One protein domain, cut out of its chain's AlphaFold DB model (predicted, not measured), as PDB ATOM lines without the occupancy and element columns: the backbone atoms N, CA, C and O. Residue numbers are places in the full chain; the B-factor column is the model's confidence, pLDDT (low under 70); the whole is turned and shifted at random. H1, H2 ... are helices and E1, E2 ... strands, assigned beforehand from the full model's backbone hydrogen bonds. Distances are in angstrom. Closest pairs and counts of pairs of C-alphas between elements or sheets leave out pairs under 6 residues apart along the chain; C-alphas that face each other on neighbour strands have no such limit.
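This is residues 15 to 180 of the 180 residues of an uncharacterized protein of Pseudidiomarina salinarum (UniProt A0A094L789). A six-stranded sheet, E1 to E6, makes a broad wall, with the long helix H3 packed across one face and no named helix on the other. H3 also packs along edge strand E9 of a second, smaller sheet, E7, E8, E10 and E9; H1 packs on the opposite face of that sheet, H2 grazes it, and H4 turns off the end of H3 at a corner. The printed part has 166 residues with four named helices and ten named strands, in the order E1 E2 E3 E4 E5 E6 E7 E8 H1 H2 E9 E10 H3 H4, and its class is mixed, helices and strands. The large sheet runs E1 E2 E3 E4 E5 E6, antiparallel throughout, and the small one runs E7 E8 E10 E9, mixed. The whole is compact, with a radius of gyration of the C-alphas of 16.2 A and spans of 48 by 35 by 33 A.

The first sheet holds E1, residues 15 to 21, E2, 25 to 33, E3, 42 to 47, E4, 51 to 57, E5, 64 to 70, and E6, 79 to 83. They form a meander, each strand the antiparallel neighbour and hairpin partner of the one before. Within hydrogen-bond range are N 17 and O 29 of E1 and E2, 2.8 A, N 30 and O 45 of E2 and E3, 2.8 A, N 44 and O 55 of E3 and E4, 2.9 A, N 54 and O 67 of E4 and E5, 2.8 A, and N 66 and O 81 of E5 and E6, 2.8 A. The second sheet holds E7, residues 91 to 94, E8, 97 to 103, E9, 137 to 141, and E10, 145 to 150. E7 and E8 are a hairpin, with N 92 and O 99 at 2.8 A. E8 and E10 are parallel, with N 100 and O 146 at 2.8 A, and E9 and E10 are a hairpin, with N 140 and O 147 at 2.9 A. Residues 123 to 124 pair antiparallel with residues 140 to 141 of E9. H1, residues 109 to 117, is on this sheet at a height of 9.3 A, slantwise to the strands. H2, residues 129 to 135, only grazes the sheet. H1 and H2 touch, closest at the C-alphas of Met 113 and Ser 129, 5.7 A, opposite ways at a steep tilt of 68 degrees, only just short of about perpendicular. H3, residues 155 to 171, is on the first sheet at a height of 10.4 A; the C-alphas of Phe 43 and Ser 159 are the closest of E3 and H3, 7.0 A. It is also on the second sheet, on the opposite face to H1, at a height of 7.2 A and along the strands; its closest C-alphas to E9 are those of Leu 158 and Cys 137, 5.1 A. H4, residues 173 to 178, and H3 touch only at the corner, and only just, with 3 pairs of C-alphas within 8 A; Leu 169 and Ala 176 have the closest C-alphas, 5.5 A. Every O i to N i+4 pair is within hydrogen-bond range in H1, H2 and H4, and 10 of 13 are in H3.

E1 begins at C-alpha 15, (31.500, -11.127, 23.846), and is 20.1 A long. E2 is 26.9 A long, E4 20.1 A, E5 20.7 A and E8 19.7 A. H3 runs 25.4 A from C-alpha 155, (48.038, -21.148, 21.533). H4 ends at C-alpha 178, (29.412, -19.970, 0.631).

The C-alphas of Gly 23 and Asn 96, the two farthest apart, are 50.2 A apart. The printed part has no cut and ends at the chain's last residue, 180. The link from H1 to H2, with 11 residues between them, is long. Mean pLDDT of the printed part is 84.2; residues 19 to 25 and 70 to 77 are under 70.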
ATOM      1  N   LEU A  15      31.854 -11.981  22.725       76.25
ATOM      2  CA  LEU A  15      31.500 -11.127  23.846       76.25
ATOM      3  C   LEU A  15      32.796 -10.680  24.525       76.25
ATOM      4  O   LEU A  15      33.602 -11.526  24.900       76.25
ATOM      5  N   ASP A  16      32.971  -9.376  24.694       74.38
ATOM      6  CA  ASP A  16      34.100  -8.784  25.413       74.38
ATOM      7  C   ASP A  16      33.557  -7.919  26.554       74.38
ATOM      8  O   ASP A  16      32.662  -7.095  26.344       74.38
ATOM      9  N   GLN A  17      34.055  -8.141  27.765       73.12
ATOM     10  CA  GLN A  17      33.817  -7.289  28.918       73.12
ATOM     11  C   GLN A  17      35.144  -6.821  29.499       73.12
ATOM     12  O   GLN A  17      35.893  -7.601  30.084       73.12
ATOM     13  N   VAL A  18      35.368  -5.513  29.414       73.56
ATOM     14  CA  VAL A  18      36.458  -4.831  30.106       73.56
ATOM     15  C   VAL A  18      35.875  -4.129  31.325       73.56
ATOM     16  O   VAL A  18      35.039  -3.230  31.200       73.56
ATOM     17  N   THR A  19      36.300  -4.537  32.515       69.69
ATOM     18  CA  THR A  19      35.948  -3.891  33.781       69.69
ATOM     19  C   THR A  19      37.194  -3.237  34.368       69.69
ATOM     20  O   THR A  19      38.275  -3.818  34.371       69.69
ATOM     21  N   GLY A  20      37.066  -1.995  34.833       57.41
ATOM     22  CA  GLY A  20      38.163  -1.257  35.457       57.41
ATOM     23  C   GLY A  20      37.786  -0.796  36.856       57.41
ATOM     24  O   GLY A  20      36.676  -0.301  37.062       57.41
ATOM     25  N   GLU A  21      38.712  -0.927  37.803       53.16
ATOM     26  CA  GLU A  21      38.642  -0.235  39.090       53.16
ATOM     27  C   GLU A  21      39.475   1.056  39.053       53.16
ATOM     28  O   GLU A  21      40.413   1.210  38.267       53.16
ATOM     29  N   SER A  22      39.122   2.021  39.907       42.62
ATOM     30  CA  SER A  22      39.863   3.279  40.046       42.62
ATOM     31  C   SER A  22      41.297   3.003  40.520       42.62
ATOM     32  O   SER A  22      41.517   2.811  41.711       42.62
ATOM     33  N   GLY A  23      42.266   3.008  39.598       53.97
ATOM     34  CA  GLY A  23      43.684   2.798  39.922       53.97
ATOM     35  C   GLY A  23      44.538   2.108  38.851       53.97
ATOM     36  O   GLY A  23      45.575   1.565  39.206       53.97
ATOM     37  N   ASN A  24      44.138   2.120  37.570       54.94
ATOM     38  CA  ASN A  24      44.791   1.403  36.453       54.94
ATOM     39  C   ASN A  24      44.743  -0.136  36.521       54.94
ATOM     40  O   ASN A  24      45.411  -0.796  35.729       54.94
ATOM     41  N   ASN A  25      43.915  -0.713  37.394       62.28
ATOM     42  CA  ASN A  25      43.656  -2.151  37.398       62.28
ATOM     43  C   ASN A  25      42.454  -2.448  36.496       62.28
ATOM     44  O   ASN A  25      41.308  -2.163  36.854       62.28
ATOM     45  N   PHE A  26      42.735  -3.002  35.320       70.69
ATOM     46  CA  PHE A  26      41.725  -3.483  34.384       70.69
ATOM     47  C   PHE A  26      41.683  -5.007  34.420       70.69
ATOM     48  O   PHE A  26      42.718  -5.663  34.548       70.69
ATOM     49  N   SER A  27      40.485  -5.560  34.293       75.50
ATOM     50  CA  SER A  27      40.302  -6.961  33.951       75.50
ATOM     51  C   SER A  27      39.501  -7.088  32.669       75.50
ATOM     52  O   SER A  27      38.515  -6.379  32.464       75.50
ATOM     53  N   THR A  28      39.932  -8.011  31.824       79.12
ATOM     54  CA  THR A  28      39.354  -8.281  30.514       79.12
ATOM     55  C   THR A  28      38.835  -9.708  30.505       79.12
ATOM     56  O   THR A  28      39.563 -10.642  30.834       79.12
ATOM     57  N   ALA A  29      37.573  -9.888  30.133       80.19
ATOM     58  CA  ALA A  29      36.951 -11.190  29.952       80.19
ATOM     59  C   ALA A  29      36.380 -11.282  28.536       80.19
ATOM     60  O   ALA A  29      35.424 -10.586  28.197       80.19
ATOM     61  N   VAL A  30      36.935 -12.177  27.724       80.00
ATOM     62  CA  VAL A  30      36.492 -12.412  26.350       80.00
ATOM     63  C   VAL A  30      35.973 -13.832  26.219       80.00
ATOM     64  O   VAL A  30      36.585 -14.781  26.703       80.00
ATOM     65  N   MET A  31      34.852 -13.992  25.528       82.44
ATOM     66  CA  MET A  31      34.312 -15.283  25.125       82.44
ATOM     67  C   MET A  31      33.846 -15.202  23.678       82.44
ATOM     68  O   MET A  31      32.910 -14.478  23.353       82.44
ATOM     69  N   CYS A  32      34.468 -15.989  22.816       79.56
ATOM     70  CA  CYS A  32      34.161 -16.062  21.400       79.56
ATOM     71  C   CYS A  32      33.735 -17.468  21.017       79.56
ATOM     72  O   CYS A  32      34.406 -18.445  21.347       79.56
ATOM     73  N   THR A  33      32.629 -17.556  20.286       83.00
ATOM     74  CA  THR A  33      32.199 -18.771  19.592       83.00
ATOM     75  C   THR A  33      32.185 -18.487  18.105       83.00
ATOM     76  O   THR A  33      31.735 -17.425  17.676       83.00
ATOM     77  N   ASN A  34      32.696 -19.426  17.324       82.69
ATOM     78  CA  ASN A  34      32.937 -19.184  15.917       82.69
ATOM     79  C   ASN A  34      31.690 -19.208  15.038       82.69
ATOM     80  O   ASN A  34      30.653 -19.775  15.387       82.69
ATOM     81  N   THR A  35      31.824 -18.638  13.842       78.56
ATOM     82  CA  THR A  35      30.770 -18.670  12.822       78.56
ATOM     83  C   THR A  35      30.843 -19.891  11.896       78.56
ATOM     84  O   THR A  35      29.970 -20.043  11.037       78.56
ATOM     85  N   LEU A  36      31.815 -20.796  12.042       83.31
ATOM     86  CA  LEU A  36      31.892 -22.011  11.218       83.31
ATOM     87  C   LEU A  36      31.009 -23.132  11.783       83.31
ATOM     88  O   LEU A  36      30.769 -23.224  12.983       83.31
ATOM     89  N   SER A  37      30.556 -24.032  10.912       83.81
ATOM     90  CA  SER A  37      29.829 -25.242  11.308       83.81
ATOM     91  C   SER A  37      30.761 -26.263  11.969       83.81
ATOM     92  O   SER A  37      30.348 -26.947  12.909       83.81
ATOM     93  N   GLN A  38      32.005 -26.374  11.489       86.31
ATOM     94  CA  GLN A  38      33.097 -27.164  12.074       86.31
ATOM     95  C   GLN A  38      34.465 -26.534  11.723       86.31
ATOM     96  O   GLN A  38      34.590 -26.001  10.626       86.31
ATOM     97  N   PRO A  39      35.498 -26.625  12.583       86.81
ATOM     98  CA  PRO A  39      35.387 -26.985  13.991       86.81
ATOM     99  C   PRO A  39      34.465 -25.991  14.700       86.81
ATOM    100  O   PRO A  39      34.485 -24.807  14.380       86.81
ATOM    101  N   SER A  40      33.628 -26.461  15.629       84.88
ATOM    102  CA  SER A  40      32.854 -25.561  16.492       84.88
ATOM    103  C   SER A  40      33.796 -25.045  17.578       84.88
ATOM    104  O   SER A  40      33.804 -25.585  18.690       84.88
ATOM    105  N   TYR A  41      34.677 -24.115  17.209       85.38
ATOM    106  CA  TYR A  41      35.686 -23.620  18.125       85.38
ATOM    107  C   TYR A  41      35.127 -22.530  19.029       85.38
ATOM    108  O   TYR A  41      34.307 -21.695  18.639       85.38
ATOM    109  N   GLN A  42      35.608 -22.556  20.260       87.69
ATOM    110  CA  GLN A  42      35.356 -21.559  21.272       87.69
ATOM    111  C   GLN A  42      36.698 -21.183  21.881       87.69
ATOM    112  O   GLN A  42      37.491 -22.058  22.233       87.69
ATOM    113  N   PHE A  43      36.928 -19.889  22.050       86.38
ATOM    114  CA  PHE A  43      37.988 -19.421  22.924       86.38
ATOM    115  C   PHE A  43      37.407 -18.484  23.967       86.38
ATOM    116  O   PHE A  43      36.518 -17.682  23.689       86.38
ATOM    117  N   SER A  44      37.886 -18.618  25.192       86.44
ATOM    118  CA  SER A  44      37.518 -17.737  26.285       86.44
ATOM    119  C   SER A  44      38.749 -17.429  27.100       86.44
ATOM    120  O   SER A  44      39.459 -18.362  27.467       86.44
ATOM    121  N   PHE A  45      38.980 -16.165  27.416       84.06
ATOM    122  CA  PHE A  45      40.037 -15.799  28.336       84.06
ATOM    123  C   PHE A  45      39.573 -14.762  29.347       84.06
ATOM    124  O   PHE A  45      38.663 -13.976  29.095       84.06
ATOM    125  N   TYR A  46      40.205 -14.812  30.506       83.88
ATOM    126  CA  TYR A  46      40.129 -13.836  31.567       83.88
ATOM    127  C   TYR A  46      41.549 -13.383  31.869       83.88
ATOM    128  O   TYR A  46      42.442 -14.212  32.042       83.88
ATOM    129  N   GLU A  47      41.741 -12.080  31.939       81.44
ATOM    130  CA  GLU A  47      43.024 -11.454  32.191       81.44
ATOM    131  C   GLU A  47      42.840 -10.337  33.213       81.44
ATOM    132  O   GLU A  47      41.926  -9.522  33.092       81.44
ATOM    133  N   ASN A  48      43.692 -10.298  34.228       80.19
ATOM    134  CA  ASN A  48      43.870  -9.160  35.122       80.19
ATOM    135  C   ASN A  48      45.368  -8.974  35.404       80.19
ATOM    136  O   ASN A  48      46.176  -9.757  34.919       80.19
ATOM    137  N   ALA A  49      45.745  -7.981  36.212       75.44
ATOM    138  CA  ALA A  49      47.153  -7.669  36.485       75.44
ATOM    139  C   ALA A  49      48.010  -8.855  36.989       75.44
ATOM    140  O   ALA A  49      49.218  -8.862  36.768       75.44
ATOM    141  N   ASP A  50      47.402  -9.854  37.637       76.94
ATOM    142  CA  ASP A  50      48.111 -10.936  38.328       76.94
ATOM    143  C   ASP A  50      47.895 -12.323  37.705       76.94
ATOM    144  O   ASP A  50      48.621 -13.270  38.022       76.94
ATOM    145  N   ILE A  51      46.846 -12.500  36.902       79.12
ATOM    146  CA  ILE A  51      46.376 -13.807  36.443       79.12
ATOM    147  C   ILE A  51      45.836 -13.695  35.022       79.12
ATOM    148  O   ILE A  51      44.990 -12.861  34.707       79.12
ATOM    149  N   PHE A  52      46.242 -14.659  34.204       83.44
ATOM    150  CA  PHE A  52      45.604 -14.984  32.938       83.44
ATOM    151  C   PHE A  52      45.086 -16.418  32.997       83.44
ATOM    152  O   PHE A  52      45.799 -17.341  33.398       83.44
ATOM    153  N   TYR A  53      43.847 -16.602  32.558       85.62
ATOM    154  CA  TYR A  53      43.210 -17.889  32.337       85.62
ATOM    155  C   TYR A  53      42.637 -17.895  30.925       85.62
ATOM    156  O   TYR A  53      41.769 -17.091  30.612       85.62
ATOM    157  N   GLY A  54      43.077 -18.816  30.075       87.19
ATOM    158  CA  GLY A  54      42.597 -18.960  28.706       87.19
ATOM    159  C   GLY A  54      42.191 -20.395  28.419       87.19
ATOM    160  O   GLY A  54      42.928 -21.322  28.723       87.19
ATOM    161  N   MET A  55      41.038 -20.601  27.801       88.12
ATOM    162  CA  MET A  55      40.594 -21.897  27.307       88.12
ATOM    163  C   MET A  55      40.328 -21.795  25.810       88.12
ATOM    164  O   MET A  55      39.570 -20.935  25.366       88.12
ATOM    165  N   PHE A  56      40.921 -22.709  25.056       88.62
ATOM    166  CA  PHE A  56      40.743 -22.892  23.624       88.62
ATOM    167  C   PHE A  56      40.161 -24.280  23.403       88.62
ATOM    168  O   PHE A  56      40.725 -25.261  23.872       88.62
ATOM    169  N   SER A  57      39.045 -24.381  22.695       89.19
ATOM    170  CA  SER A  57      38.392 -25.647  22.361       89.19
ATOM    171  C   SER A  57      38.008 -25.645  20.891       89.19
ATOM    172  O   SER A  57      37.474 -24.652  20.412       89.19
ATOM    173  N   PHE A  58      38.242 -26.745  20.178       87.62
ATOM    174  CA  PHE A  58      37.918 -26.894  18.750       87.62
ATOM    175  C   PHE A  58      36.774 -27.881  18.492       87.62
ATOM    176  O   PHE A  58      36.356 -28.072  17.350       87.62
ATOM    177  N   ASP A  59      36.246 -28.533  19.526       84.12
ATOM    178  CA  ASP A  59      35.059 -29.372  19.403       84.12
ATOM    179  C   ASP A  59      34.217 -29.384  20.689       84.12
ATOM    180  O   ASP A  59      34.634 -28.956  21.764       84.12
ATOM    181  N   LYS A  60      33.000 -29.927  20.595       77.69
ATOM    182  CA  LYS A  60      32.074 -30.043  21.738       77.69
ATOM    183  C   LYS A  60      32.585 -30.948  22.868       77.69
ATOM    184  O   LYS A  60      31.964 -31.004  23.925       77.69
ATOM    185  N   ARG A  61      33.651 -31.718  22.636       79.38
ATOM    186  CA  ARG A  61      34.262 -32.646  23.600       79.38
ATOM    187  C   ARG A  61      35.608 -32.126  24.116       79.38
ATOM    188  O   ARG A  61      36.333 -32.887  24.754       79.38
ATOM    189  N   ASN A  62      35.883 -30.840  23.890       79.56
ATOM    190  CA  ASN A  62      37.052 -30.119  24.365       79.56
ATOM    191  C   ASN A  62      38.382 -30.679  23.842       79.56
ATOM    192  O   ASN A  62      39.296 -30.909  24.622       79.56
ATOM    193  N   ALA A  63      38.505 -30.927  22.536       86.25
ATOM    194  CA  ALA A  63      39.820 -31.034  21.905       86.25
ATOM    195  C   ALA A  63      40.465 -29.637  21.858       86.25
ATOM    196  O   ALA A  63      40.052 -28.819  21.034       86.25
ATOM    197  N   GLY A  64      41.433 -29.343  22.732       88.25
ATOM    198  CA  GLY A  64      42.011 -28.001  22.788       88.25
ATOM    199  C   GLY A  64      43.103 -27.798  23.838       88.25
ATOM    200  O   GLY A  64      43.878 -28.714  24.114       88.25
ATOM    201  N   TRP A  65      43.179 -26.588  24.396       89.75
ATOM    202  CA  TRP A  65      44.175 -26.183  25.389       89.75
ATOM    203  C   TRP A  65      43.573 -25.331  26.502       89.75
ATOM    204  O   TRP A  65      42.668 -24.527  26.290       89.75
ATOM    205  N   LEU A  66      44.141 -25.481  27.690       88.12
ATOM    206  CA  LEU A  66      43.929 -24.625  28.839       88.12
ATOM    207  C   LEU A  66      45.254 -23.959  29.210       88.12
ATOM    208  O   LEU A  66      46.234 -24.648  29.477       88.12
ATOM    209  N   CYS A  67      45.268 -22.637  29.245       86.31
ATOM    210  CA  CYS A  67      46.422 -21.817  29.557       86.31
ATOM    211  C   CYS A  67      46.199 -21.064  30.862       86.31
ATOM    212  O   CYS A  67      45.162 -20.431  31.044       86.31
ATOM    213  N   VAL A  68      47.183 -21.112  31.755       84.75
ATOM    214  CA  VAL A  68      47.163 -20.368  33.016       84.75
ATOM    215  C   VAL A  68      48.515 -19.693  33.215       84.75
ATOM    216  O   VAL A  68      49.552 -20.326  33.008       84.75
ATOM    217  N   THR A  69      48.507 -18.427  33.628       81.75
ATOM    218  CA  THR A  69      49.691 -17.740  34.160       81.75
ATOM    219  C   THR A  69      49.394 -17.181  35.547       81.75
ATOM    220  O   THR A  69      48.249 -16.854  35.866       81.75
ATOM    221  N   HIS A  70      50.443 -17.059  36.353       68.69
ATOM    222  CA  HIS A  70      50.428 -16.349  37.627       68.69
ATOM    223  C   HIS A  70      51.578 -15.330  37.620       68.69
ATOM    224  O   HIS A  70      52.716 -15.704  37.332       68.69
ATOM    225  N   GLY A  71      51.293 -14.071  37.957       62.28
ATOM    226  CA  GLY A  71      52.237 -12.949  37.932       62.28
ATOM    227  C   GLY A  71      52.216 -12.153  36.619       62.28
ATOM    228  O   GLY A  71      51.322 -12.334  35.795       62.28
ATOM    229  N   ASN A  72      53.213 -11.274  36.428       55.97
ATOM    230  CA  ASN A  72      53.318 -10.412  35.243       55.97
ATOM    231  C   ASN A  72      53.215 -11.223  33.940       55.97
ATOM    232  O   ASN A  72      53.917 -12.220  33.747       55.97
ATOM    233  N   ILE A  73      52.345 -10.755  33.046       55.41
ATOM    234  CA  ILE A  73      51.935 -11.382  31.782       55.41
ATOM    235  C   ILE A  73      52.988 -11.119  30.691       55.41
ATOM    236  O   ILE A  73      52.681 -10.657  29.599       55.41
ATOM    237  N   GLU A  74      54.262 -11.373  30.987       51.81
ATOM    238  CA  GLU A  74      55.337 -11.309  29.995       51.81
ATOM    239  C   GLU A  74      56.218 -12.563  30.043       51.81
ATOM    240  O   GLU A  74      56.632 -13.039  31.103       51.81
ATOM    241  N   GLY A  75      56.527 -13.074  28.850       52.34
ATOM    242  CA  GLY A  75      57.700 -13.904  28.579       52.34
ATOM    243  C   GLY A  75      57.540 -15.403  28.788       52.34
ATOM    244  O   GLY A  75      57.519 -16.134  27.811       52.34
ATOM    245  N   ASP A  76      57.448 -15.877  30.034       52.44
ATOM    246  CA  ASP A  76      57.823 -17.275  30.341       52.44
ATOM    247  C   ASP A  76      56.892 -18.015  31.326       52.44
ATOM    248  O   ASP A  76      57.107 -19.189  31.635       52.44
ATOM    249  N   ASN A  77      55.829 -17.369  31.824       59.22
ATOM    250  CA  ASN A  77      54.941 -17.956  32.843       59.22
ATOM    251  C   ASN A  77      53.632 -18.551  32.299       59.22
ATOM    252  O   ASN A  77      52.924 -19.240  33.040       59.22
ATOM    253  N   LEU A  78      53.310 -18.329  31.019       73.56
ATOM    254  CA  LEU A  78      52.093 -18.860  30.411       73.56
ATOM    255  C   LEU A  78      52.232 -20.369  30.183       73.56
ATOM    256  O   LEU A  78      52.925 -20.823  29.275       73.56
ATOM    257  N   LYS A  79      51.546 -21.166  31.003       78.94
ATOM    258  CA  LYS A  79      51.544 -22.626  30.878       78.94
ATOM    259  C   LYS A  79      50.271 -23.084  30.202       78.94
ATOM    260  O   LYS A  79      49.209 -23.084  30.821       78.94
ATOM    261  N   CYS A  80      50.398 -23.522  28.956       83.38
ATOM    262  CA  CYS A  80      49.318 -24.155  28.215       83.38
ATOM    263  C   CYS A  80      49.423 -25.679  28.311       83.38
ATOM    264  O   CYS A  80      50.447 -26.279  27.996       83.38
ATOM    265  N   GLN A  81      48.348 -26.316  28.753       85.81
ATOM    266  CA  GLN A  81      48.197 -27.763  28.775       85.81
ATOM    267  C   GLN A  81      47.083 -28.163  27.829       85.81
ATOM    268  O   GLN A  81      46.054 -27.496  27.745       85.81
ATOM    269  N   LYS A  82      47.270 -29.278  27.128       86.88
ATOM    270  CA  LYS A  82      46.212 -29.840  26.299       86.88
ATOM    271  C   LYS A  82      44.981 -30.136  27.164       86.88
ATOM    272  O   LYS A  82      45.077 -30.844  28.167       86.88
ATOM    273  N   SER A  83      43.830 -29.613  26.761       82.31
ATOM    274  CA  SER A  83      42.537 -29.933  27.347       82.31
ATOM    275  C   SER A  83      41.893 -31.101  26.594       82.31
ATOM    276  O   SER A  83      42.061 -31.273  25.384       82.31
ATOM    277  N   GLY A  84      41.176 -31.940  27.345       76.62
ATOM    278  CA  GLY A  84      40.437 -33.086  26.819       76.62
ATOM    279  C   GLY A  84      41.289 -34.262  26.326       76.62
ATOM    280  O   GLY A  84      42.515 -34.232  26.243       76.62
ATOM    281  N   LEU A  85      40.602 -35.364  26.016       75.06
ATOM    282  CA  LEU A  85      41.238 -36.633  25.641       75.06
ATOM    283  C   LEU A  85      41.606 -36.705  24.151       75.06
ATOM    284  O   LEU A  85      42.432 -37.525  23.751       75.06
ATOM    285  N   ARG A  86      40.992 -35.872  23.305       82.56
ATOM    286  CA  ARG A  86      41.126 -35.947  21.843       82.56
ATOM    287  C   ARG A  86      42.153 -34.942  21.337       82.56
ATOM    288  O   ARG A  86      42.337 -33.884  21.923       82.56
ATOM    289  N   ASN A  87      42.842 -35.296  20.259       84.56
ATOM    290  CA  ASN A  87      43.661 -34.339  19.518       84.56
ATOM    291  C   ASN A  87      42.758 -33.450  18.659       84.56
ATOM    292  O   ASN A  87      41.709 -33.905  18.192       84.56
ATOM    293  N   VAL A  88      43.197 -32.216  18.415       87.00
ATOM    294  CA  VAL A  88      42.638 -31.392  17.341       87.00
ATOM    295  C   VAL A  88      42.882 -32.110  16.016       87.00
ATOM    296  O   VAL A  88      43.965 -32.645  15.776       87.00
ATOM    297  N   GLN A  89      41.850 -32.197  15.179       89.88
ATOM    298  CA  GLN A  89      41.968 -32.866  13.887       89.88
ATOM    299  C   GLN A  89      42.726 -31.962  12.919       89.88
ATOM    300  O   GLN A  89      42.511 -30.755  12.909       89.88
ATOM    301  N   ALA A  90      43.561 -32.549  12.063       91.62
ATOM    302  CA  ALA A  90      44.277 -31.793  11.032       91.62
ATOM    303  C   ALA A  90      43.326 -31.127  10.019       91.62
ATOM    304  O   ALA A  90      43.702 -30.163   9.359       91.62
ATOM    305  N   ALA A  91      42.099 -31.637   9.876       93.94
ATOM    306  CA  ALA A  91      41.083 -31.011   9.051       93.94
ATOM    307  C   ALA A  91      39.657 -31.297   9.535       93.94
ATOM    308  O   ALA A  91      39.386 -32.337  10.135       93.94
ATOM    309  N   TYR A  92      38.746 -30.388   9.197       92.94
ATOM    310  CA  TYR A  92      37.313 -30.484   9.444       92.94
ATOM    311  C   TYR A  92      36.542 -30.171   8.162       92.94
ATOM    312  O   TYR A  92      36.918 -29.277   7.404       92.94
ATOM    313  N   GLN A  93      35.436 -30.880   7.936       92.88
ATOM    314  CA  GLN A  93      34.489 -30.515   6.886       92.88
ATOM    315  C   GLN A  93      33.541 -29.440   7.416       92.88
ATOM    316  O   GLN A  93      32.788 -29.691   8.357       92.88
ATOM    317  N   ASN A  94      33.550 -28.267   6.793       89.31
ATOM    318  CA  ASN A  94      32.692 -27.142   7.128       89.31
ATOM    319  C   ASN A  94      31.742 -26.888   5.965       89.31
ATOM    320  O   ASN A  94      32.046 -26.083   5.098       89.31
ATOM    321  N   GLY A  95      30.614 -27.597   5.909       87.81
ATOM    322  CA  GLY A  95      29.665 -27.379   4.821       87.81
ATOM    323  C   GLY A  95      30.291 -27.643   3.451       87.81
ATOM    324  O   GLY A  95      30.775 -28.749   3.205       87.81
ATOM    325  N   ASN A  96      30.336 -26.616   2.599       88.12
ATOM    326  CA  ASN A  96      30.981 -26.656   1.282       88.12
ATOM    327  C   ASN A  96      32.496 -26.376   1.294       88.12
ATOM    328  O   ASN A  96      33.133 -26.454   0.244       88.12
ATOM    329  N   SER A  97      33.083 -26.052   2.448       92.69
ATOM    330  CA  SER A  97      34.514 -25.768   2.597       92.69
ATOM    331  C   SER A  97      35.228 -26.768   3.506       92.69
ATOM    332  O   SER A  97      34.614 -27.516   4.273       92.69
ATOM    333  N   ARG A  98      36.558 -26.783   3.430       95.19
ATOM    334  CA  ARG A  98      37.423 -27.538   4.343       95.19
ATOM    335  C   ARG A  98      38.170 -26.582   5.263       95.19
ATOM    336  O   ARG A  98      38.771 -25.628   4.790       95.19
ATOM    337  N   VAL A  99      38.178 -26.864   6.561       94.75
ATOM    338  CA  VAL A  99      39.057 -26.171   7.512       94.75
ATOM    339  C   VAL A  99      40.288 -27.031   7.734       94.75
ATOM    340  O   VAL A  99      40.154 -28.188   8.127       94.75
ATOM    341  N   GLU A 100      41.471 -26.490   7.492       95.50
ATOM    342  CA  GLU A 100      42.749 -27.124   7.790       95.50
ATOM    343  C   GLU A 100      43.363 -26.508   9.041       95.50
ATOM    344  O   GLU A 100      43.539 -25.295   9.129       95.50
ATOM    345  N   MET A 101      43.702 -27.367   9.998       93.44
ATOM    346  CA  MET A 101      44.405 -26.993  11.217       93.44
ATOM    347  C   MET A 101      45.888 -27.302  11.047       93.44
ATOM    348  O   MET A 101      46.253 -28.424  10.677       93.44
ATOM    349  N   ILE A 102      46.745 -26.324  11.322       93.81
ATOM    350  CA  ILE A 102      48.182 -26.433  11.075       93.81
ATOM    351  C   ILE A 102      48.936 -26.102  12.355       93.81
ATOM    352  O   ILE A 102      48.863 -24.988  12.858       93.81
ATOM    353  N   ASP A 103      49.642 -27.096  12.881       91.94
ATOM    354  CA  ASP A 103      50.521 -26.911  14.027       91.94
ATOM    355  C   ASP A 103      51.854 -26.325  13.542       91.94
ATOM    356  O   ASP A 103      52.574 -26.964  12.770       91.94
ATOM    357  N   LEU A 104      52.152 -25.098  13.961       92.50
ATOM    358  CA  LEU A 104      53.369 -24.362  13.623       92.50
ATOM    359  C   LEU A 104      54.614 -24.969  14.272       92.50
ATOM    360  O   LEU A 104      55.716 -24.751  13.775       92.50
ATOM    361  N   ASP A 105      54.443 -25.764  15.330       89.38
ATOM    362  CA  ASP A 105      55.546 -26.455  15.998       89.38
ATOM    363  C   ASP A 105      55.972 -27.713  15.211       89.38
ATOM    364  O   ASP A 105      56.977 -28.360  15.523       89.38
ATOM    365  N   HIS A 106      55.227 -28.071  14.158       89.69
ATOM    366  CA  HIS A 106      55.556 -29.179  13.278       89.69
ATOM    367  C   HIS A 106      56.580 -28.773  12.204       89.69
ATOM    368  O   HIS A 106      56.523 -27.704  11.602       89.69
ATOM    369  N   ARG A 107      57.516 -29.682  11.905       87.62
ATOM    370  CA  ARG A 107      58.684 -29.437  11.032       87.62
ATOM    371  C   ARG A 107      58.381 -28.965   9.603       87.62
ATOM    372  O   ARG A 107      59.262 -28.403   8.968       87.62
ATOM    373  N   ASP A 108      57.190 -29.248   9.084       89.94
ATOM    374  CA  ASP A 108      56.770 -28.900   7.717       89.94
ATOM    375  C   ASP A 108      55.894 -27.637   7.660       89.94
ATOM    376  O   ASP A 108      55.424 -27.259   6.586       89.94
ATOM    377  N   ALA A 109      55.663 -26.972   8.798       90.12
ATOM    378  CA  ALA A 109      54.751 -25.841   8.881       90.12
ATOM    379  C   ALA A 109      55.169 -24.694   7.954       90.12
ATOM    380  O   ALA A 109      54.329 -24.161   7.235       90.12
ATOM    381  N   THR A 110      56.460 -24.358   7.914       88.31
ATOM    382  CA  THR A 110      57.001 -23.265   7.091       88.31
ATOM    383  C   THR A 110      56.693 -23.447   5.606       88.31
ATOM    384  O   THR A 110      56.184 -22.524   4.966       88.31
ATOM    385  N   ASP A 111      56.938 -24.645   5.069       90.25
ATOM    386  CA  ASP A 111      56.699 -24.954   3.656       90.25
ATOM    387  C   ASP A 111      55.199 -24.922   3.336       90.25
ATOM    388  O   ASP A 111      54.778 -24.374   2.314       90.25
ATOM    389  N   ARG A 112      54.367 -25.444   4.247       91.88
ATOM    390  CA  ARG A 112      52.905 -25.382   4.116       91.88
ATOM    391  C   ARG A 112      52.390 -23.943   4.152       91.88
ATOM    392  O   ARG A 112      51.499 -23.612   3.378       91.88
ATOM    393  N   MET A 113      52.940 -23.092   5.020       93.00
ATOM    394  CA  MET A 113      52.559 -21.679   5.112       93.00
ATOM    395  C   MET A 113      52.902 -20.924   3.833       93.00
ATOM    396  O   MET A 113      52.066 -20.177   3.336       93.00
ATOM    397  N   ALA A 114      54.099 -21.140   3.280       91.19
ATOM    398  CA  ALA A 114      54.492 -20.534   2.013       91.19
ATOM    399  C   ALA A 114      53.517 -20.922   0.888       91.19
ATOM    400  O   ALA A 114      52.970 -20.049   0.223       91.19
ATOM    401  N   ALA A 115      53.197 -22.215   0.762       92.06
ATOM    402  CA  ALA A 115      52.255 -22.698  -0.249       92.06
ATOM    403  C   ALA A 115      50.835 -22.116  -0.097       92.06
ATOM    404  O   ALA A 115      50.157 -21.880  -1.096       92.06
ATOM    405  N   ILE A 116      50.372 -21.885   1.136       93.81
ATOM    406  CA  ILE A 116      49.070 -21.249   1.397       93.81
ATOM    407  C   ILE A 116      49.102 -19.776   0.996       93.81
ATOM    408  O   ILE A 116      48.172 -19.307   0.344       93.81
ATOM    409  N   LEU A 117      50.154 -19.048   1.368       94.00
ATOM    410  CA  LEU A 117      50.276 -17.618   1.074       94.00
ATOM    411  C   LEU A 117      50.498 -17.322  -0.414       94.00
ATOM    412  O   LEU A 117      50.092 -16.262  -0.875       94.00
ATOM    413  N   ASP A 118      51.074 -18.263  -1.164       93.06
ATOM    414  CA  ASP A 118      51.207 -18.177  -2.624       93.06
ATOM    415  C   ASP A 118      49.888 -18.478  -3.368       93.06
ATOM    416  O   ASP A 118      49.808 -18.325  -4.590       93.06
ATOM    417  N   SER A 119      48.844 -18.925  -2.660       91.00
ATOM    418  CA  SER A 119      47.528 -19.196  -3.246       91.00
ATOM    419  C   SER A 119      46.653 -17.938  -3.349       91.00
ATOM    420  O   SER A 119      46.916 -16.916  -2.719       91.00
ATOM    421  N   ASP A 120      45.586 -18.010  -4.150       93.06
ATOM    422  CA  ASP A 120      44.608 -16.922  -4.278       93.06
ATOM    423  C   ASP A 120      43.712 -16.860  -3.028       93.06
ATOM    424  O   ASP A 120      42.727 -17.598  -2.904       93.06
ATOM    425  N   LEU A 121      44.116 -16.033  -2.061       95.69
ATOM    426  CA  LEU A 121      43.450 -15.867  -0.770       95.69
ATOM    427  C   LEU A 121      42.493 -14.669  -0.785       95.69
ATOM    428  O   LEU A 121      42.881 -13.541  -1.082       95.69
ATOM    429  N   ASP A 122      41.256 -14.896  -0.342       94.69
ATOM    430  CA  ASP A 122      40.266 -13.842  -0.095       94.69
ATOM    431  C   ASP A 122      40.600 -13.041   1.179       94.69
ATOM    432  O   ASP A 122      40.226 -11.875   1.317       94.69
ATOM    433  N   PHE A 123      41.285 -13.676   2.136       95.94
ATOM    434  CA  PHE A 123      41.774 -13.047   3.362       95.94
ATOM    435  C   PHE A 123      42.936 -13.829   3.974       95.94
ATOM    436  O   PHE A 123      42.980 -15.057   3.910       95.94
ATOM    437  N   SER A 124      43.844 -13.099   4.621       96.56
ATOM    438  CA  SER A 124      44.928 -13.640   5.435       96.56
ATOM    439  C   SER A 124      45.285 -12.664   6.555       96.56
ATOM    440  O   SER A 124      45.305 -11.452   6.340       96.56
ATOM    441  N   THR A 125      45.602 -13.179   7.742       94.81
ATOM    442  CA  THR A 125      46.132 -12.373   8.855       94.81
ATOM    443  C   THR A 125      47.607 -12.017   8.689       94.81
ATOM    444  O   THR A 125      48.086 -11.123   9.379       94.81
ATOM    445  N   ALA A 126      48.320 -12.692   7.785       93.50
ATOM    446  CA  ALA A 126      49.737 -12.469   7.514       93.50
ATOM    447  C   ALA A 126      50.017 -12.455   6.006       93.50
ATOM    448  O   ALA A 126      49.392 -13.192   5.243       93.50
ATOM    449  N   GLY A 127      50.967 -11.626   5.573       89.25
ATOM    450  CA  GLY A 127      51.378 -11.552   4.167       89.25
ATOM    451  C   GLY A 127      52.557 -12.462   3.824       89.25
ATOM    452  O   GLY A 127      52.773 -12.762   2.655       89.25
ATOM    453  N   ARG A 128      53.345 -12.881   4.823       88.19
ATOM    454  CA  ARG A 128      54.557 -13.693   4.643       88.19
ATOM    455  C   ARG A 128      54.662 -14.757   5.730       88.19
ATOM    456  O   ARG A 128      54.203 -14.553   6.849       88.19
ATOM    457  N   SER A 129      55.334 -15.863   5.416       86.75
ATOM    458  CA  SER A 129      55.553 -16.968   6.359       86.75
ATOM    459  C   SER A 129      56.324 -16.537   7.608       86.75
ATOM    460  O   SER A 129      55.995 -16.976   8.704       86.75
ATOM    461  N   ALA A 130      57.285 -15.619   7.463       85.88
ATOM    462  CA  ALA A 130      58.031 -15.058   8.589       85.88
ATOM    463  C   ALA A 130      57.116 -14.363   9.615       85.88
ATOM    464  O   ALA A 130      57.284 -14.567  10.815       85.88
ATOM    465  N   ASP A 131      56.110 -13.619   9.141       88.00
ATOM    466  CA  ASP A 131      55.173 -12.902  10.010       88.00
ATOM    467  C   ASP A 131      54.291 -13.902  10.797       88.00
ATOM    468  O   ASP A 131      53.923 -13.652  11.941       88.00
ATOM    469  N   ILE A 132      53.992 -15.075  10.218       89.00
ATOM    470  CA  ILE A 132      53.232 -16.151  10.883       89.00
ATOM    471  C   ILE A 132      54.034 -16.752  12.034       89.00
ATOM    472  O   ILE A 132      53.480 -16.994  13.105       89.00
ATOM    473  N   THR A 133      55.326 -17.007  11.821       85.06
ATOM    474  CA  THR A 133      56.208 -17.548  12.862       85.06
ATOM    475  C   THR A 133      56.414 -16.545  13.994       85.06
ATOM    476  O   THR A 133      56.401 -16.944  15.152       85.06
ATOM    477  N   GLU A 134      56.558 -15.255  13.674       84.56
ATOM    478  CA  GLU A 134      56.703 -14.187  14.671       84.56
ATOM    479  C   GLU A 134      55.435 -14.017  15.516       84.56
ATOM    480  O   GLU A 134      55.503 -13.968  16.743       84.56
ATOM    481  N   VAL A 135      54.266 -13.971  14.873       85.94
ATOM    482  CA  VAL A 135      52.982 -13.798  15.569       85.94
ATOM    483  C   VAL A 135      52.542 -15.088  16.273       85.94
ATOM    484  O   VAL A 135      51.872 -15.037  17.305       85.94
ATOM    485  N   GLY A 136      52.905 -16.255  15.740       89.50
ATOM    486  CA  GLY A 136      52.520 -17.567  16.266       89.50
ATOM    487  C   GLY A 136      51.121 -18.031  15.843       89.50
ATOM    488  O   GLY A 136      50.572 -18.954  16.452       89.50
ATOM    489  N   CYS A 137      50.517 -17.409  14.823       93.62
ATOM    490  CA  CYS A 137      49.245 -17.854  14.253       93.62
ATOM    491  C   CYS A 137      49.029 -17.407  12.799       93.62
ATOM    492  O   CYS A 137      49.614 -16.431  12.329       93.62
ATOM    493  N   LEU A 138      48.126 -18.102  12.103       95.88
ATOM    494  CA  LEU A 138      47.557 -17.688  10.819       95.88
ATOM    495  C   LEU A 138      46.053 -17.971  10.822       95.88
ATOM    496  O   LEU A 138      45.630 -19.061  11.203       95.88
ATOM    497  N   ALA A 139      45.258 -17.036  10.310       95.38
ATOM    498  CA  ALA A 139      43.957 -17.353   9.742       95.38
ATOM    499  C   ALA A 139      43.922 -16.868   8.292       95.38
ATOM    500  O   ALA A 139      44.120 -15.683   8.024       95.38
ATOM    501  N   ALA A 140      43.672 -17.782   7.365       96.81
ATOM    502  CA  ALA A 140      43.548 -17.481   5.948       96.81
ATOM    503  C   ALA A 140      42.337 -18.193   5.353       96.81
ATOM    504  O   ALA A 140      41.888 -19.222   5.857       96.81
ATOM    505  N   VAL A 141      41.789 -17.641   4.281       95.56
ATOM    506  CA  VAL A 141      40.644 -18.226   3.588       95.56
ATOM    507  C   VAL A 141      40.741 -17.971   2.099       95.56
ATOM    508  O   VAL A 141      41.130 -16.890   1.659       95.56
ATOM    509  N   ASN A 142      40.356 -18.986   1.342       92.69
ATOM    510  CA  ASN A 142      40.047 -18.884  -0.071       92.69
ATOM    511  C   ASN A 142      38.632 -19.418  -0.329       92.69
ATOM    512  O   ASN A 142      37.925 -19.879   0.572       92.69
ATOM    513  N   ASN A 143      38.242 -19.425  -1.599       85.62
ATOM    514  CA  ASN A 143      36.921 -19.838  -2.062       85.62
ATOM    515  C   ASN A 143      36.443 -21.239  -1.624       85.62
ATOM    516  O   ASN A 143      35.247 -21.511  -1.754       85.62
ATOM    517  N   SER A 144      37.335 -22.127  -1.174       87.50
ATOM    518  CA  SER A 144      37.021 -23.529  -0.850       87.50
ATOM    519  C   SER A 144      37.623 -24.038   0.464       87.50
ATOM    520  O   SER A 144      37.239 -25.108   0.942       87.50
ATOM    521  N   ALA A 145      38.543 -23.290   1.066       94.38
ATOM    522  CA  ALA A 145      39.304 -23.722   2.222       94.38
ATOM    523  C   ALA A 145      39.556 -22.577   3.203       94.38
ATOM    524  O   ALA A 145      39.729 -21.419   2.823       94.38
ATOM    525  N   ILE A 146      39.595 -22.937   4.480       95.38
ATOM    526  CA  ILE A 146      39.964 -22.079   5.600       95.38
ATOM    527  C   ILE A 146      41.202 -22.707   6.233       95.38
ATOM    528  O   ILE A 146      41.201 -23.895   6.543       95.38
ATOM    529  N   TYR A 147      42.244 -21.922   6.452       96.19
ATOM    530  CA  TYR A 147      43.491 -22.365   7.060       96.19
ATOM    531  C   TYR A 147      43.646 -21.684   8.411       96.19
ATOM    532  O   TYR A 147      43.653 -20.457   8.487       96.19
ATOM    533  N   LEU A 148      43.765 -22.481   9.468       94.75
ATOM    534  CA  LEU A 148      43.996 -22.021  10.830       94.75
ATOM    535  C   LEU A 148      45.317 -22.613  11.315       94.75
ATOM    536  O   LEU A 148      45.400 -23.814  11.583       94.75
ATOM    537  N   ALA A 149      46.350 -21.781  11.421       94.62
ATOM    538  CA  ALA A 149      47.638 -22.186  11.965       94.62
ATOM    539  C   ALA A 149      47.832 -21.656  13.385       94.62
ATOM    540  O   ALA A 149      47.459 -20.521  13.691       94.62
ATOM    541  N   TYR A 150      48.423 -22.478  14.242       92.25
ATOM    542  CA  TYR A 150      48.656 -22.185  15.650       92.25
ATOM    543  C   TYR A 150      49.956 -22.826  16.117       92.25
ATOM    544  O   TYR A 150      50.307 -23.900  15.645       92.25
ATOM    545  N   SER A 151      50.647 -22.208  17.070       89.06
ATOM    546  CA  SER A 151      51.677 -22.900  17.849       89.06
ATOM    547  C   SER A 151      51.028 -23.527  19.081       89.06
ATOM    548  O   SER A 151      50.308 -22.845  19.812       89.06
ATOM    549  N   ALA A 152      51.249 -24.816  19.335       81.44
ATOM    550  CA  ALA A 152      50.756 -25.462  20.550       81.44
ATOM    551  C   ALA A 152      51.449 -24.895  21.801       81.44
ATOM    552  O   ALA A 152      50.831 -24.817  22.868       81.44
ATOM    553  N   SER A 153      52.709 -24.469  21.660       78.56
ATOM    554  CA  SER A 153      53.470 -23.786  22.711       78.56
ATOM    555  C   SER A 153      52.962 -22.369  23.013       78.56
ATOM    556  O   SER A 153      53.077 -21.912  24.148       78.56
ATOM    557  N   ASN A 154      52.326 -21.710  22.037       80.94
ATOM    558  CA  ASN A 154      51.752 -20.372  22.171       80.94
ATOM    559  C   ASN A 154      50.348 -20.287  21.539       80.94
ATOM    560  O   ASN A 154      50.087 -19.519  20.610       80.94
ATOM    561  N   ILE A 155      49.413 -21.088  22.058       84.56
ATOM    562  CA  ILE A 155      48.038 -21.148  21.533       84.56
ATOM    563  C   ILE A 155      47.279 -19.826  21.730       84.56
ATOM    564  O   ILE A 155      46.313 -19.557  21.020       84.56
ATOM    565  N   TYR A 156      47.721 -18.980  22.668       82.56
ATOM    566  CA  TYR A 156      47.083 -17.697  22.941       82.56
ATOM    567  C   TYR A 156      47.077 -16.779  21.717       82.56
ATOM    568  O   TYR A 156      46.036 -16.189  21.417       82.56
ATOM    569  N   SER A 157      48.175 -16.737  20.955       85.50
ATOM    570  CA  SER A 157      48.274 -15.940  19.726       85.50
ATOM    571  C   SER A 157      47.150 -16.226  18.733       85.50
ATOM    572  O   SER A 157      46.677 -15.309  18.061       85.50
ATOM    573  N   LEU A 158      46.650 -17.467  18.678       88.12
ATOM    574  CA  LEU A 158      45.559 -17.842  17.783       88.12
ATOM    575  C   LEU A 158      44.292 -17.006  18.018       88.12
ATOM    576  O   LEU A 158      43.576 -16.727  17.058       88.12
ATOM    577  N   SER A 159      44.024 -16.558  19.249       83.19
ATOM    578  CA  SER A 159      42.858 -15.710  19.551       83.19
ATOM    579  C   SER A 159      42.817 -14.442  18.687       83.19
ATOM    580  O   SER A 159      41.762 -14.110  18.144       83.19
ATOM    581  N   ASN A 160      43.967 -13.800  18.463       84.44
ATOM    582  CA  ASN A 160      44.085 -12.606  17.626       84.44
ATOM    583  C   ASN A 160      43.768 -12.916  16.158       84.44
ATOM    584  O   ASN A 160      43.002 -12.189  15.515       84.44
ATOM    585  N   CYS A 161      44.304 -14.023  15.635       90.81
ATOM    586  CA  CYS A 161      44.022 -14.457  14.269       90.81
ATOM    587  C   CYS A 161      42.540 -14.810  14.069       90.81
ATOM    588  O   CYS A 161      41.930 -14.388  13.084       90.81
ATOM    589  N   LEU A 162      41.936 -15.530  15.019       88.81
ATOM    590  CA  LEU A 162      40.517 -15.890  14.973       88.81
ATOM    591  C   LEU A 162      39.620 -14.657  15.084       88.81
ATOM    592  O   LEU A 162      38.640 -14.548  14.354       88.81
ATOM    593  N   PHE A 163      39.969 -13.691  15.932       85.06
ATOM    594  CA  PHE A 163      39.219 -12.442  16.040       85.06
ATOM    595  C   PHE A 163      39.235 -11.650  14.723       85.06
ATOM    596  O   PHE A 163      38.191 -11.187  14.251       85.06
ATOM    597  N   ALA A 164      40.403 -11.531  14.085       88.62
ATOM    598  CA  ALA A 164      40.527 -10.891  12.777       88.62
ATOM    599  C   ALA A 164      39.711 -11.626  11.699       88.62
ATOM    600  O   ALA A 164      39.017 -10.984  10.905       88.62
ATOM    601  N   PHE A 165      39.742 -12.959  11.711       91.06
ATOM    602  CA  PHE A 165      38.975 -13.810  10.807       91.06
ATOM    603  C   PHE A 165      37.457 -13.648  10.973       91.06
ATOM    604  O   PHE A 165      36.751 -13.405   9.995       91.06
ATOM    605  N   GLU A 166      36.940 -13.684  12.201       87.50
ATOM    606  CA  GLU A 166      35.507 -13.491  12.471       87.50
ATOM    607  C   GLU A 166      35.040 -12.076  12.086       87.50
ATOM    608  O   GLU A 166      33.964 -11.868  11.505       87.50
ATOM    609  N   LYS A 167      35.889 -11.068  12.315       87.00
ATOM    610  CA  LYS A 167      35.643  -9.698  11.850       87.00
ATOM    611  C   LYS A 167      35.615  -9.605  10.322       87.00
ATOM    612  O   LYS A 167      34.834  -8.825   9.778       87.00
ATOM    613  N   PHE A 168      36.436 -10.381   9.622       90.56
ATOM    614  CA  PHE A 168      36.402 -10.460   8.165       90.56
ATOM    615  C   PHE A 168      35.125 -11.150   7.662       90.56
ATOM    616  O   PHE A 168      34.434 -10.587   6.810       90.56
ATOM    617  N   LEU A 169      34.756 -12.310   8.215       88.69
ATOM    618  CA  LEU A 169      33.549 -13.042   7.814       88.69
ATOM    619  C   LEU A 169      32.268 -12.244   8.065       88.69
ATOM    620  O   LEU A 169      31.388 -12.204   7.206       88.69
ATOM    621  N   SER A 170      32.174 -11.547   9.201       85.31
ATOM    622  CA  SER A 170      31.015 -10.698   9.514       85.31
ATOM    623  C   SER A 170      30.842  -9.529   8.538       85.31
ATOM    624  O   SER A 170      29.712  -9.128   8.260       85.31
ATOM    625  N   LYS A 171      31.936  -9.017   7.963       88.44
ATOM    626  CA  LYS A 171      31.902  -8.002   6.897       88.44
ATOM    627  C   LYS A 171      31.624  -8.588   5.509       88.44
ATOM    628  O   LYS A 171      31.213  -7.847   4.621       88.44
ATOM    629  N   ASN A 172      31.808  -9.896   5.327       89.75
ATOM    630  CA  ASN A 172      31.671 -10.597   4.050       89.75
ATOM    631  C   ASN A 172      30.644 -11.744   4.134       89.75
ATOM    632  O   ASN A 172      30.977 -12.906   3.888       89.75
ATOM    633  N   PRO A 173      29.360 -11.450   4.426       86.31
ATOM    634  CA  PRO A 173      28.355 -12.477   4.710       86.31
ATOM    635  C   PRO A 173      28.100 -13.434   3.537       86.31
ATOM    636  O   PRO A 173      27.761 -14.593   3.753       86.31
ATOM    637  N   ARG A 174      28.289 -12.986   2.286       89.38
ATOM    638  CA  ARG A 174      28.158 -13.851   1.099       89.38
ATOM    639  C   ARG A 174      29.228 -14.941   1.061       89.38
ATOM    640  O   ARG A 174      28.906 -16.088   0.768       89.38
ATOM    641  N   LEU A 175      30.473 -14.586   1.382       88.56
ATOM    642  CA  LEU A 175      31.568 -15.546   1.482       88.56
ATOM    643  C   LEU A 175      31.335 -16.488   2.668       88.56
ATOM    644  O   LEU A 175      31.405 -17.699   2.501       88.56
ATOM    645  N   ALA A 176      30.942 -15.952   3.828       86.00
ATOM    646  CA  ALA A 176      30.624 -16.760   5.005       86.00
ATOM    647  C   ALA A 176      29.520 -17.804   4.737       86.00
ATOM    648  O   ALA A 176      29.623 -18.939   5.193       86.00
ATOM    649  N   LEU A 177      28.485 -17.447   3.967       85.94
ATOM    650  CA  LEU A 177      27.439 -18.384   3.548       85.94
ATOM    651  C   LEU A 177      27.947 -19.430   2.553       85.94
ATOM    652  O   LEU A 177      27.562 -20.585   2.665       85.94
ATOM    653  N   LYS A 178      28.809 -19.045   1.605       87.44
ATOM    654  CA  LYS A 178      29.412 -19.970   0.631       87.44
ATOM    655  C   LYS A 178      30.318 -21.008   1.296       87.44
ATOM    656  O   LYS A 178      30.413 -22.129   0.813       87.44
ATOM    657  N   LEU A 179      30.987 -20.626   2.382       85.62
ATOM    658  CA  LEU A 179      31.842 -21.524   3.152       85.62
ATOM    659  C   LEU A 179      31.037 -22.546   3.967       85.62
ATOM    660  O   LEU A 179      31.626 -23.535   4.379       85.62
ATOM    661  N   ARG A 180      29.742 -22.326   4.224       80.62
ATOM    662  CA  ARG A 180      28.850 -23.254   4.945       80.62
ATOM    663  C   ARG A 180      28.093 -24.181   3.995       80.62
ATOM    664  O   ARG A 180      27.516 -25.158   4.512       80.62
TER     665      ARG A 180